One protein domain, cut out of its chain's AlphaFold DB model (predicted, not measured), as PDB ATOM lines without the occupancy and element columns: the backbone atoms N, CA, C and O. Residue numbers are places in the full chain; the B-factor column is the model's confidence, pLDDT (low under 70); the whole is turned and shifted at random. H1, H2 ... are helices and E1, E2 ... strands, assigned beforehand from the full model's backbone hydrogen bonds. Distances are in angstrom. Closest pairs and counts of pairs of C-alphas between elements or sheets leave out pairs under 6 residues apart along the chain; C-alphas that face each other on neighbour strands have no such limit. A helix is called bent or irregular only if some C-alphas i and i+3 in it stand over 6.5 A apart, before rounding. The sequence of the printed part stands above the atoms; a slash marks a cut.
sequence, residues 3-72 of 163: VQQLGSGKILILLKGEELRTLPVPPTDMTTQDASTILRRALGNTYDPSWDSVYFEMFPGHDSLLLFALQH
ATOM      1  N   VAL A   3      45.160 -27.311  43.810       90.50
ATOM      2  CA  VAL A   3      44.538 -28.556  44.277       90.50
ATOM      3  C   VAL A   3      43.203 -28.195  44.905       90.50
ATOM      4  O   VAL A   3      43.149 -27.383  45.828       90.50
ATOM      5  N   GLN A   4      42.128 -28.794  44.408       90.56
ATOM      6  CA  GLN A   4      40.777 -28.592  44.910       90.56
ATOM      7  C   GLN A   4      40.158 -29.933  45.294       90.56
ATOM      8  O   GLN A   4      40.088 -30.857  44.488       90.56
ATOM      9  N   GLN A   5      39.668 -30.028  46.528       84.44
ATOM     10  CA  GLN A   5      38.953 -31.203  47.010       84.44
ATOM     11  C   GLN A   5      37.463 -31.099  46.656       84.44
ATOM     12  O   GLN A   5      36.822 -30.080  46.919       84.44
ATOM     13  N   LEU A   6      36.914 -32.152  46.052       80.12
ATOM     14  CA  LEU A   6      35.524 -32.238  45.606       80.12
ATOM     15  C   LEU A   6      34.768 -33.258  46.471       80.12
ATOM     16  O   LEU A   6      34.410 -34.341  46.022       80.12
ATOM     17  N   GLY A   7      34.541 -32.918  47.740       70.88
ATOM     18  CA  GLY A   7      33.919 -33.829  48.707       70.88
ATOM     19  C   GLY A   7      34.872 -34.922  49.208       70.88
ATOM     20  O   GLY A   7      36.092 -34.747  49.233       70.88
ATOM     21  N   SER A   8      34.316 -36.045  49.660       70.19
ATOM     22  CA  SER A   8      35.087 -37.206  50.110       70.19
ATOM     23  C   SER A   8      35.685 -37.942  48.907       70.19
ATOM     24  O   SER A   8      34.979 -38.312  47.979       70.19
ATOM     25  N   GLY A   9      37.004 -38.138  48.921       75.75
ATOM     26  CA  GLY A   9      37.717 -38.988  47.967       75.75
ATOM     27  C   GLY A   9      37.724 -38.567  46.501       75.75
ATOM     28  O   GLY A   9      38.014 -39.388  45.638       75.75
ATOM     29  N   LYS A  10      37.468 -37.295  46.187       86.12
ATOM     30  CA  LYS A  10      37.687 -36.749  44.841       86.12
ATOM     31  C   LYS A  10      38.550 -35.505  44.923       86.12
ATOM     32  O   LYS A  10      38.306 -34.621  45.748       86.12
ATOM     33  N   ILE A  11      39.553 -35.429  44.064       89.69
ATOM     34  CA  ILE A  11      40.471 -34.299  43.979       89.69
ATOM     35  C   ILE A  11      40.633 -33.886  42.525       89.69
ATOM     36  O   ILE A  11      40.733 -34.711  41.621       89.69
ATOM     37  N   LEU A  12      40.682 -32.577  42.328       92.56
ATOM     38  CA  LEU A  12      40.997 -31.923  41.078       92.56
ATOM     39  C   LEU A  12      42.349 -31.227  41.222       92.56
ATOM     40  O   LEU A  12      42.559 -30.451  42.154       92.56
ATOM     41  N   ILE A  13      43.268 -31.519  40.309       92.81
ATOM     42  CA  ILE A  13      44.611 -30.943  40.268       92.81
ATOM     43  C   ILE A  13      44.760 -30.211  38.943       92.81
ATOM     44  O   ILE A  13      44.608 -30.800  37.875       92.81
ATOM     45  N   LEU A  14      45.078 -28.924  39.010       92.25
ATOM     46  CA  LEU A  14      45.341 -28.090  37.849       92.25
ATOM     47  C   LEU A  14      46.813 -27.679  37.828       92.25
ATOM     48  O   LEU A  14      47.316 -27.002  38.733       92.25
ATOM     49  N   LEU A  15      47.493 -28.086  36.760       90.69
ATOM     50  CA  LEU A  15      48.872 -27.720  36.454       90.69
ATOM     51  C   LEU A  15      48.888 -26.700  35.319       90.69
ATOM     52  O   LEU A  15      48.179 -26.859  34.325       90.69
ATOM     53  N   LYS A  16      49.704 -25.654  35.462       90.94
ATOM     54  CA  LYS A  16      49.874 -24.576  34.474       90.94
ATOM     55  C   LYS A  16      51.326 -24.107  34.438       90.94
ATOM     56  O   LYS A  16      52.048 -24.224  35.429       90.94
ATOM     57  N   GLY A  17      51.727 -23.509  33.317       85.31
ATOM     58  CA  GLY A  17      52.989 -22.771  33.208       85.31
ATOM     59  C   GLY A  17      54.224 -23.623  33.517       85.31
ATOM     60  O   GLY A  17      54.396 -24.700  32.952       85.31
ATOM     61  N   GLU A  18      55.088 -23.134  34.408       81.38
ATOM     62  CA  GLU A  18      56.360 -23.788  34.757       81.38
ATOM     63  C   GLU A  18      56.181 -25.216  35.280       81.38
ATOM     64  O   GLU A  18      56.959 -26.100  34.944       81.38
ATOM     65  N   GLU A  19      55.122 -25.498  36.033       81.44
ATOM     66  CA  GLU A  19      54.913 -26.837  36.588       81.44
ATOM     67  C   GLU A  19      54.593 -27.870  35.511       81.44
ATOM     68  O   GLU A  19      55.077 -28.998  35.586       81.44
ATOM     69  N   LEU A  20      53.846 -27.464  34.482       83.50
ATOM     70  CA  LEU A  20      53.577 -28.296  33.311       83.50
ATOM     71  C   LEU A  20      54.872 -28.592  32.544       83.50
ATOM     72  O   LEU A  20      55.077 -29.711  32.088       83.50
ATOM     73  N   ARG A  21      55.772 -27.605  32.447       80.94
ATOM     74  CA  ARG A  21      57.084 -27.748  31.790       80.94
ATOM     75  C   ARG A  21      58.036 -28.660  32.557       80.94
ATOM     76  O   ARG A  21      58.922 -29.249  31.952       80.94
ATOM     77  N   THR A  22      57.861 -28.769  33.874       83.31
ATOM     78  CA  THR A  22      58.648 -29.683  34.716       83.31
ATOM     79  C   THR A  22      58.153 -31.128  34.693       83.31
ATOM     80  O   THR A  22      58.751 -31.972  35.361       83.31
ATOM     81  N   LEU A  23      57.070 -31.433  33.964       82.38
ATOM     82  CA  LEU A  23      56.617 -32.812  33.807       82.38
ATOM     83  C   LEU A  23      57.626 -33.618  32.971       82.38
ATOM     84  O   LEU A  23      58.178 -33.098  32.002       82.38
ATOM     85  N   PRO A  24      57.869 -34.892  33.328       77.19
ATOM     86  CA  PRO A  24      58.834 -35.736  32.625       77.19
ATOM     87  C   PRO A  24      58.384 -36.099  31.203       77.19
ATOM     88  O   PRO A  24      59.222 -36.413  30.360       77.19
ATOM     89  N   VAL A  25      57.077 -36.047  30.939       82.94
ATOM     90  CA  VAL A  25      56.458 -36.341  29.645       82.94
ATOM     91  C   VAL A  25      55.364 -35.316  29.327       82.94
ATOM     92  O   VAL A  25      54.804 -34.713  30.251       82.94
ATOM     93  N   PRO A  26      55.038 -35.105  28.039       81.81
ATOM     94  CA  PRO A  26      53.899 -34.286  27.649       81.81
ATOM     95  C   PRO A  26      52.590 -34.817  28.259       81.81
ATOM     96  O   PRO A  26      52.419 -36.033  28.361       81.81
ATOM     97  N   PRO A  27      51.622 -33.942  28.585       80.31
ATOM     98  CA  PRO A  27      50.327 -34.351  29.139       80.31
ATOM     99  C   PRO A  27      49.550 -35.379  28.305       80.31
ATOM    100  O   PRO A  27      48.732 -36.111  28.850       80.31
ATOM    101  N   THR A  28      49.779 -35.428  26.991       80.38
ATOM    102  CA  THR A  28      49.130 -36.378  26.071       80.38
ATOM    103  C   THR A  28      49.666 -37.800  26.183       80.38
ATOM    104  O   THR A  28      48.942 -38.737  25.870       80.38
ATOM    105  N   ASP A  29      50.908 -37.953  26.644       83.06
ATOM    106  CA  ASP A  29      51.619 -39.236  26.703       83.06
ATOM    107  C   ASP A  29      51.753 -39.743  28.147       83.06
ATOM    108  O   ASP A  29      52.477 -40.697  28.428       83.06
ATOM    109  N   MET A  30      51.074 -39.077  29.081       83.75
ATOM    110  CA  MET A  30      51.128 -39.391  30.496       83.75
ATOM    111  C   MET A  30      50.480 -40.736  30.813       83.75
ATOM    112  O   MET A  30      49.347 -41.025  30.425       83.75
ATOM    113  N   THR A  31      51.185 -41.528  31.612       85.62
ATOM    114  CA  THR A  31      50.680 -42.792  32.138       85.62
ATOM    115  C   THR A  31      49.954 -42.595  33.470       85.62
ATOM    116  O   THR A  31      50.090 -41.576  34.153       85.62
ATOM    117  N   THR A  32      49.227 -43.622  33.911       82.44
ATOM    118  CA  THR A  32      48.629 -43.678  35.256       82.44
ATOM    119  C   THR A  32      49.679 -43.521  36.367       82.44
ATOM    120  O   THR A  32      49.391 -42.956  37.421       82.44
ATOM    121  N   GLN A  33      50.916 -43.975  36.138       84.50
ATOM    122  CA  GLN A  33      52.012 -43.840  37.098       84.50
ATOM    123  C   GLN A  33      52.482 -42.383  37.232       84.50
ATOM    124  O   GLN A  33      52.755 -41.917  38.345       84.50
ATOM    125  N   ASP A  34      52.515 -41.643  36.123       88.19
ATOM    126  CA  ASP A  34      52.823 -40.210  36.125       88.19
ATOM    127  C   ASP A  34      51.731 -39.429  36.868       88.19
ATOM    128  O   ASP A  34      52.027 -38.615  37.745       88.19
ATOM    129  N   ALA A  35      50.459 -39.744  36.597       87.75
ATOM    130  CA  ALA A  35      49.313 -39.166  37.301       87.75
ATOM    131  C   ALA A  35      49.353 -39.444  38.816       87.75
ATOM    132  O   ALA A  35      49.143 -38.533  39.619       87.75
ATOM    133  N   SER A  36      49.710 -40.670  39.221       87.12
ATOM    134  CA  SER A  36      49.891 -41.029  40.635       87.12
ATOM    135  C   SER A  36      51.022 -40.236  41.294       87.12
ATOM    136  O   SER A  36      50.898 -39.796  42.436       87.12
ATOM    137  N   THR A  37      52.110 -39.978  40.567       89.44
ATOM    138  CA  THR A  37      53.227 -39.167  41.067       89.44
ATOM    139  C   THR A  37      52.816 -37.706  41.257       89.44
ATOM    140  O   THR A  37      53.155 -37.100  42.278       89.44
ATOM    141  N   ILE A  38      52.041 -37.143  40.323       90.25
ATOM    142  CA  ILE A  38      51.456 -35.801  40.462       90.25
ATOM    143  C   ILE A  38      50.527 -35.747  41.673       90.25
ATOM    144  O   ILE A  38      50.650 -34.830  42.479       90.25
ATOM    145  N   LEU A  39      49.654 -36.742  41.846       89.69
ATOM    146  CA  LEU A  39      48.765 -36.835  43.003       89.69
ATOM    147  C   LEU A  39      49.544 -36.889  44.323       89.69
ATOM    148  O   LEU A  39      49.248 -36.123  45.239       89.69
ATOM    149  N   ARG A  40      50.574 -37.742  44.418       89.44
ATOM    150  CA  ARG A  40      51.449 -37.832  45.601       89.44
ATOM    151  C   ARG A  40      52.123 -36.497  45.901       89.44
ATOM    152  O   ARG A  40      52.178 -36.089  47.056       89.44
ATOM    153  N   ARG A  41      52.596 -35.783  44.874       89.44
ATOM    154  CA  ARG A  41      53.192 -34.446  45.030       89.44
ATOM    155  C   ARG A  41      52.163 -33.393  45.450       89.44
ATOM    156  O   ARG A  41      52.499 -32.519  46.243       89.44
ATOM    157  N   ALA A  42      50.944 -33.467  44.920       88.81
ATOM    158  CA  ALA A  42      49.846 -32.552  45.222       88.81
ATOM    159  C   ALA A  42      49.343 -32.695  46.661       88.81
ATOM    160  O   ALA A  42      49.099 -31.690  47.324       88.81
ATOM    161  N   LEU A  43      49.222 -33.931  47.145       87.50
ATOM    162  CA  LEU A  43      48.785 -34.239  48.505       87.50
ATOM    163  C   LEU A  43      49.918 -34.109  49.534       87.50
ATOM    164  O   LEU A  43      49.689 -33.698  50.669       87.50
ATOM    165  N   GLY A  44      51.163 -34.411  49.161       88.25
ATOM    166  CA  GLY A  44      52.308 -34.316  50.065       88.25
ATOM    167  C   GLY A  44      52.068 -35.096  51.362       88.25
ATOM    168  O   GLY A  44      51.868 -36.307  51.337       88.25
ATOM    169  N   ASN A  45      52.050 -34.395  52.498       85.69
ATOM    170  CA  ASN A  45      51.861 -35.005  53.820       85.69
ATOM    171  C   ASN A  45      50.420 -35.463  54.106       85.69
ATOM    172  O   ASN A  45      50.204 -36.141  55.106       85.69
ATOM    173  N   THR A  46      49.440 -35.078  53.284       83.56
ATOM    174  CA  THR A  46      48.051 -35.554  53.407       83.56
ATOM    175  C   THR A  46      47.768 -36.762  52.516       83.56
ATOM    176  O   THR A  46      46.636 -37.236  52.487       83.56
ATOM    177  N   TYR A  47      48.777 -37.273  51.797       83.06
ATOM    178  CA  TYR A  47      48.659 -38.535  51.079       83.06
ATOM    179  C   TYR A  47      48.592 -39.690  52.082       83.06
ATOM    180  O   TYR A  47      49.477 -39.846  52.925       83.06
ATOM    181  N   ASP A  48      47.569 -40.525  51.952       82.12
ATOM    182  CA  ASP A  48      47.367 -41.713  52.775       82.12
ATOM    183  C   ASP A  48      47.071 -42.948  51.891       82.12
ATOM    184  O   ASP A  48      46.785 -42.789  50.699       82.12
ATOM    185  N   PRO A  49      47.141 -44.181  52.435       78.88
ATOM    186  CA  PRO A  49      46.978 -45.416  51.659       78.88
ATOM    187  C   PRO A  49      45.638 -45.570  50.920       78.88
ATOM    188  O   PRO A  49      45.545 -46.355  49.982       78.88
ATOM    189  N   SER A  50      44.590 -44.822  51.284       73.94
ATOM    190  CA  SER A  50      43.325 -44.813  50.534       73.94
ATOM    191  C   SER A  50      43.465 -44.212  49.127       73.94
ATOM    192  O   SER A  50      42.622 -44.458  48.266       73.94
ATOM    193  N   TRP A  51      44.556 -43.489  48.850       78.56
ATOM    194  CA  TRP A  51      44.925 -43.009  47.514       78.56
ATOM    195  C   TRP A  51      45.776 -44.003  46.703       78.56
ATOM    196  O   TRP A  51      46.194 -43.677  45.592       78.56
ATOM    197  N   ASP A  52      46.032 -45.215  47.206       73.62
ATOM    198  CA  ASP A  52      46.749 -46.235  46.428       73.62
ATOM    199  C   ASP A  52      45.851 -46.921  45.378       73.62
ATOM    200  O   ASP A  52      46.363 -47.457  44.396       73.62
ATOM    201  N   SER A  53      44.522 -46.851  45.532       75.25
ATOM    202  CA  SER A  53      43.545 -47.286  44.523       75.25
ATOM    203  C   SER A  53      42.749 -46.084  44.023       75.25
ATOM    204  O   SER A  53      41.797 -45.631  44.662       75.25
ATOM    205  N   VAL A  54      43.185 -45.510  42.901       80.44
ATOM    206  CA  VAL A  54      42.652 -44.252  42.364       80.44
ATOM    207  C   VAL A  54      42.411 -44.389  40.871       80.44
ATOM    208  O   VAL A  54      43.281 -44.839  40.128       80.44
ATOM    209  N   TYR A  55      41.234 -43.956  40.435       83.31
ATOM    210  CA  TYR A  55      40.954 -43.719  39.029       83.31
ATOM    211  C   TYR A  55      41.397 -42.305  38.653       83.31
ATOM    212  O   TYR A  55      41.121 -41.344  39.377       83.31
ATOM    213  N   PHE A  56      42.076 -42.188  37.515       86.25
ATOM    214  CA  PHE A  56      42.543 -40.913  36.993       86.25
ATOM    215  C   PHE A  56      41.857 -40.583  35.681       86.25
ATOM    216  O   PHE A  56      41.826 -41.403  34.766       86.25
ATOM    217  N   GLU A  57      41.404 -39.343  35.569       87.06
ATOM    218  CA  GLU A  57      40.928 -38.766  34.322       87.06
ATOM    219  C   GLU A  57      41.747 -37.515  34.009       87.06
ATOM    220  O   GLU A  57      41.920 -36.636  34.853       87.06
ATOM    221  N   MET A  58      42.310 -37.456  32.804       89.12
ATOM    222  CA  MET A  58      43.243 -36.408  32.394       89.12
ATOM    223  C   MET A  58      42.679 -35.632  31.216       89.12
ATOM    224  O   MET A  58      42.324 -36.208  30.192       89.12
ATOM    225  N   PHE A  59      42.664 -34.309  31.346       89.31
ATOM    226  CA  PHE A  59      42.225 -33.391  30.304       89.31
ATOM    227  C   PHE A  59      43.374 -32.429  29.975       89.31
ATOM    228  O   PHE A  59      43.547 -31.405  30.650       89.31
ATOM    229  N   PRO A  60      44.208 -32.766  28.975       87.50
ATOM    230  CA  PRO A  60      45.268 -31.884  28.518       87.50
ATOM    231  C   PRO A  60      44.674 -30.702  27.738       87.50
ATOM    232  O   PRO A  60      43.899 -30.872  26.799       87.50
ATOM    233  N   GLY A  61      45.042 -29.487  28.135       84.69
ATOM    234  CA  GLY A  61      44.805 -28.247  27.399       84.69
ATOM    235  C   GLY A  61      46.093 -27.730  26.754       84.69
ATOM    236  O   GLY A  61      47.155 -28.327  26.902       84.69
ATOM    237  N   HIS A  62      46.009 -26.591  26.059       80.75
ATOM    238  CA  HIS A  62      47.159 -26.008  25.351       80.75
ATOM    239  C   HIS A  62      48.327 -25.667  26.299       80.75
ATOM    240  O   HIS A  62      49.462 -26.044  26.031       80.75
ATOM    241  N   ASP A  63      48.032 -25.029  27.440       85.75
ATOM    242  CA  ASP A  63      49.034 -24.575  28.427       85.75
ATOM    243  C   ASP A  63      48.738 -25.081  29.850       85.75
ATOM    244  O   ASP A  63      49.199 -24.520  30.852       85.75
ATOM    245  N   SER A  64      47.910 -26.120  29.958       89.25
ATOM    246  CA  SER A  64      47.433 -26.624  31.241       89.25
ATOM    247  C   SER A  64      47.118 -28.109  31.192       89.25
ATOM    248  O   SER A  64      46.717 -28.618  30.153       89.25
ATOM    249  N   LEU A  65      47.187 -28.775  32.337       89.69
ATOM    250  CA  LEU A  65      46.660 -30.123  32.526       89.69
ATOM    251  C   LEU A  65      45.684 -30.102  33.696       89.69
ATOM    252  O   LEU A  65      46.041 -29.663  34.790       89.69
ATOM    253  N   LEU A  66      44.469 -30.584  33.449       91.50
ATOM    254  CA  LEU A  66      43.487 -30.855  34.486       91.50
ATOM    255  C   LEU A  66      43.469 -32.358  34.765       91.50
ATOM    256  O   LEU A  66      43.188 -33.155  33.873       91.50
ATOM    257  N   LEU A  67      43.782 -32.736  35.999       91.62
ATOM    258  CA  LEU A  67      43.799 -34.113  36.469       91.62
ATOM    259  C   LEU A  67      42.698 -34.294  37.514       91.62
ATOM    260  O   LEU A  67      42.714 -33.651  38.564       91.62
ATOM    261  N   PHE A  68      41.764 -35.193  37.237       90.62
ATOM    262  CA  PHE A  68      40.803 -35.698  38.205       90.62
ATOM    263  C   PHE A  68      41.342 -36.986  38.814       90.62
ATOM    264  O   PHE A  68      41.682 -37.923  38.097       90.62
ATOM    265  N   ALA A  69      41.410 -37.025  40.138       87.44
ATOM    266  CA  ALA A  69      41.776 -38.193  40.921       87.44
ATOM    267  C   ALA A  69      40.577 -38.598  41.780       87.44
ATOM    268  O   ALA A  69      40.135 -37.835  42.644       87.44
ATOM    269  N   LEU A  70      40.043 -39.791  41.536       83.69
ATOM    270  CA  LEU A  70      38.912 -40.348  42.265       83.69
ATOM    271  C   LEU A  70      39.384 -41.560  43.064       83.69
ATOM    272  O   LEU A  70      39.777 -42.573  42.488       83.69
ATOM    273  N   GLN A  71      39.344 -41.455  44.391       78.38
ATOM    274  CA  GLN A  71      39.584 -42.583  45.279       78.38
ATOM    275  C   GLN A  71      38.537 -43.654  45.039       78.38
ATOM    276  O   GLN A  71      37.323 -43.422  45.082       78.38
ATOM    277  N   HIS A  72      39.037 -44.858  44.854       70.25
ATOM    278  CA  HIS A  72      38.226 -46.042  44.833       70.25
ATOM    279  C   HIS A  72      38.104 -46.548  46.271       70.25
ATOM    280  O   HIS A  72      39.115 -46.819  46.925       70.25
TER     281      HIS A  72
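Overview. This is residues 3 to 72 of the 163 residues of the protein "Adaptor protein MecA" of Papillibacter sp (UniProt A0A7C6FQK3). A twisted four-stranded sheet has helix H2 packed across one face, and its other face is bare. The 70 printed residues run E1, E2, H1, H2, E3, E4: mixed, two layers, sheet order E1, E2, E4, E3, antiparallel. The whole is compact, radius of gyration of the C-alphas 11.4 A, spans 30 by 21 by 20 A.

Along the chain. Find C-alpha 3 at (44.538, -28.556, 44.277), beginning E1, residues 3 to 5. Then come E2, 10 to 16, 20.1 A; H1, 18 to 21; H2, 32 to 46, 19.9 A, irregular with C-alphas 42 and 45 9.2 A apart; E3, 54 to 60; and E4, 64 to 71, 22.7 A, ending with C-alpha 71 at (39.584, -42.583, 45.279).

Arrangement. Look within hydrogen-bond range for N 4 and O 12, 2.8 A, in hairpin E1 and E2; N 13 and O 67, 2.8 A, between E2 and E4; N 57 and O 68, 2.9 A, in hairpin E3 and E4. H2 runs across the strands, height over the sheet 9.3 A; the closest C-alphas of H2 and E3 are those of Thr 32 and Phe 56, 6.9 A apart, and 9 of the 11 O i to N i+4 pairs in H2 are within hydrogen-bond range. H1, too short for such a pair, only grazes the sheet. E2, H1, H2, E3 form a split strand-helix-strand unit, E4 between its same-way strands, crossover right-handed.

Size, cuts and confidence. The printed part has no cut and no long link; no printed residue is under pLDDT 70.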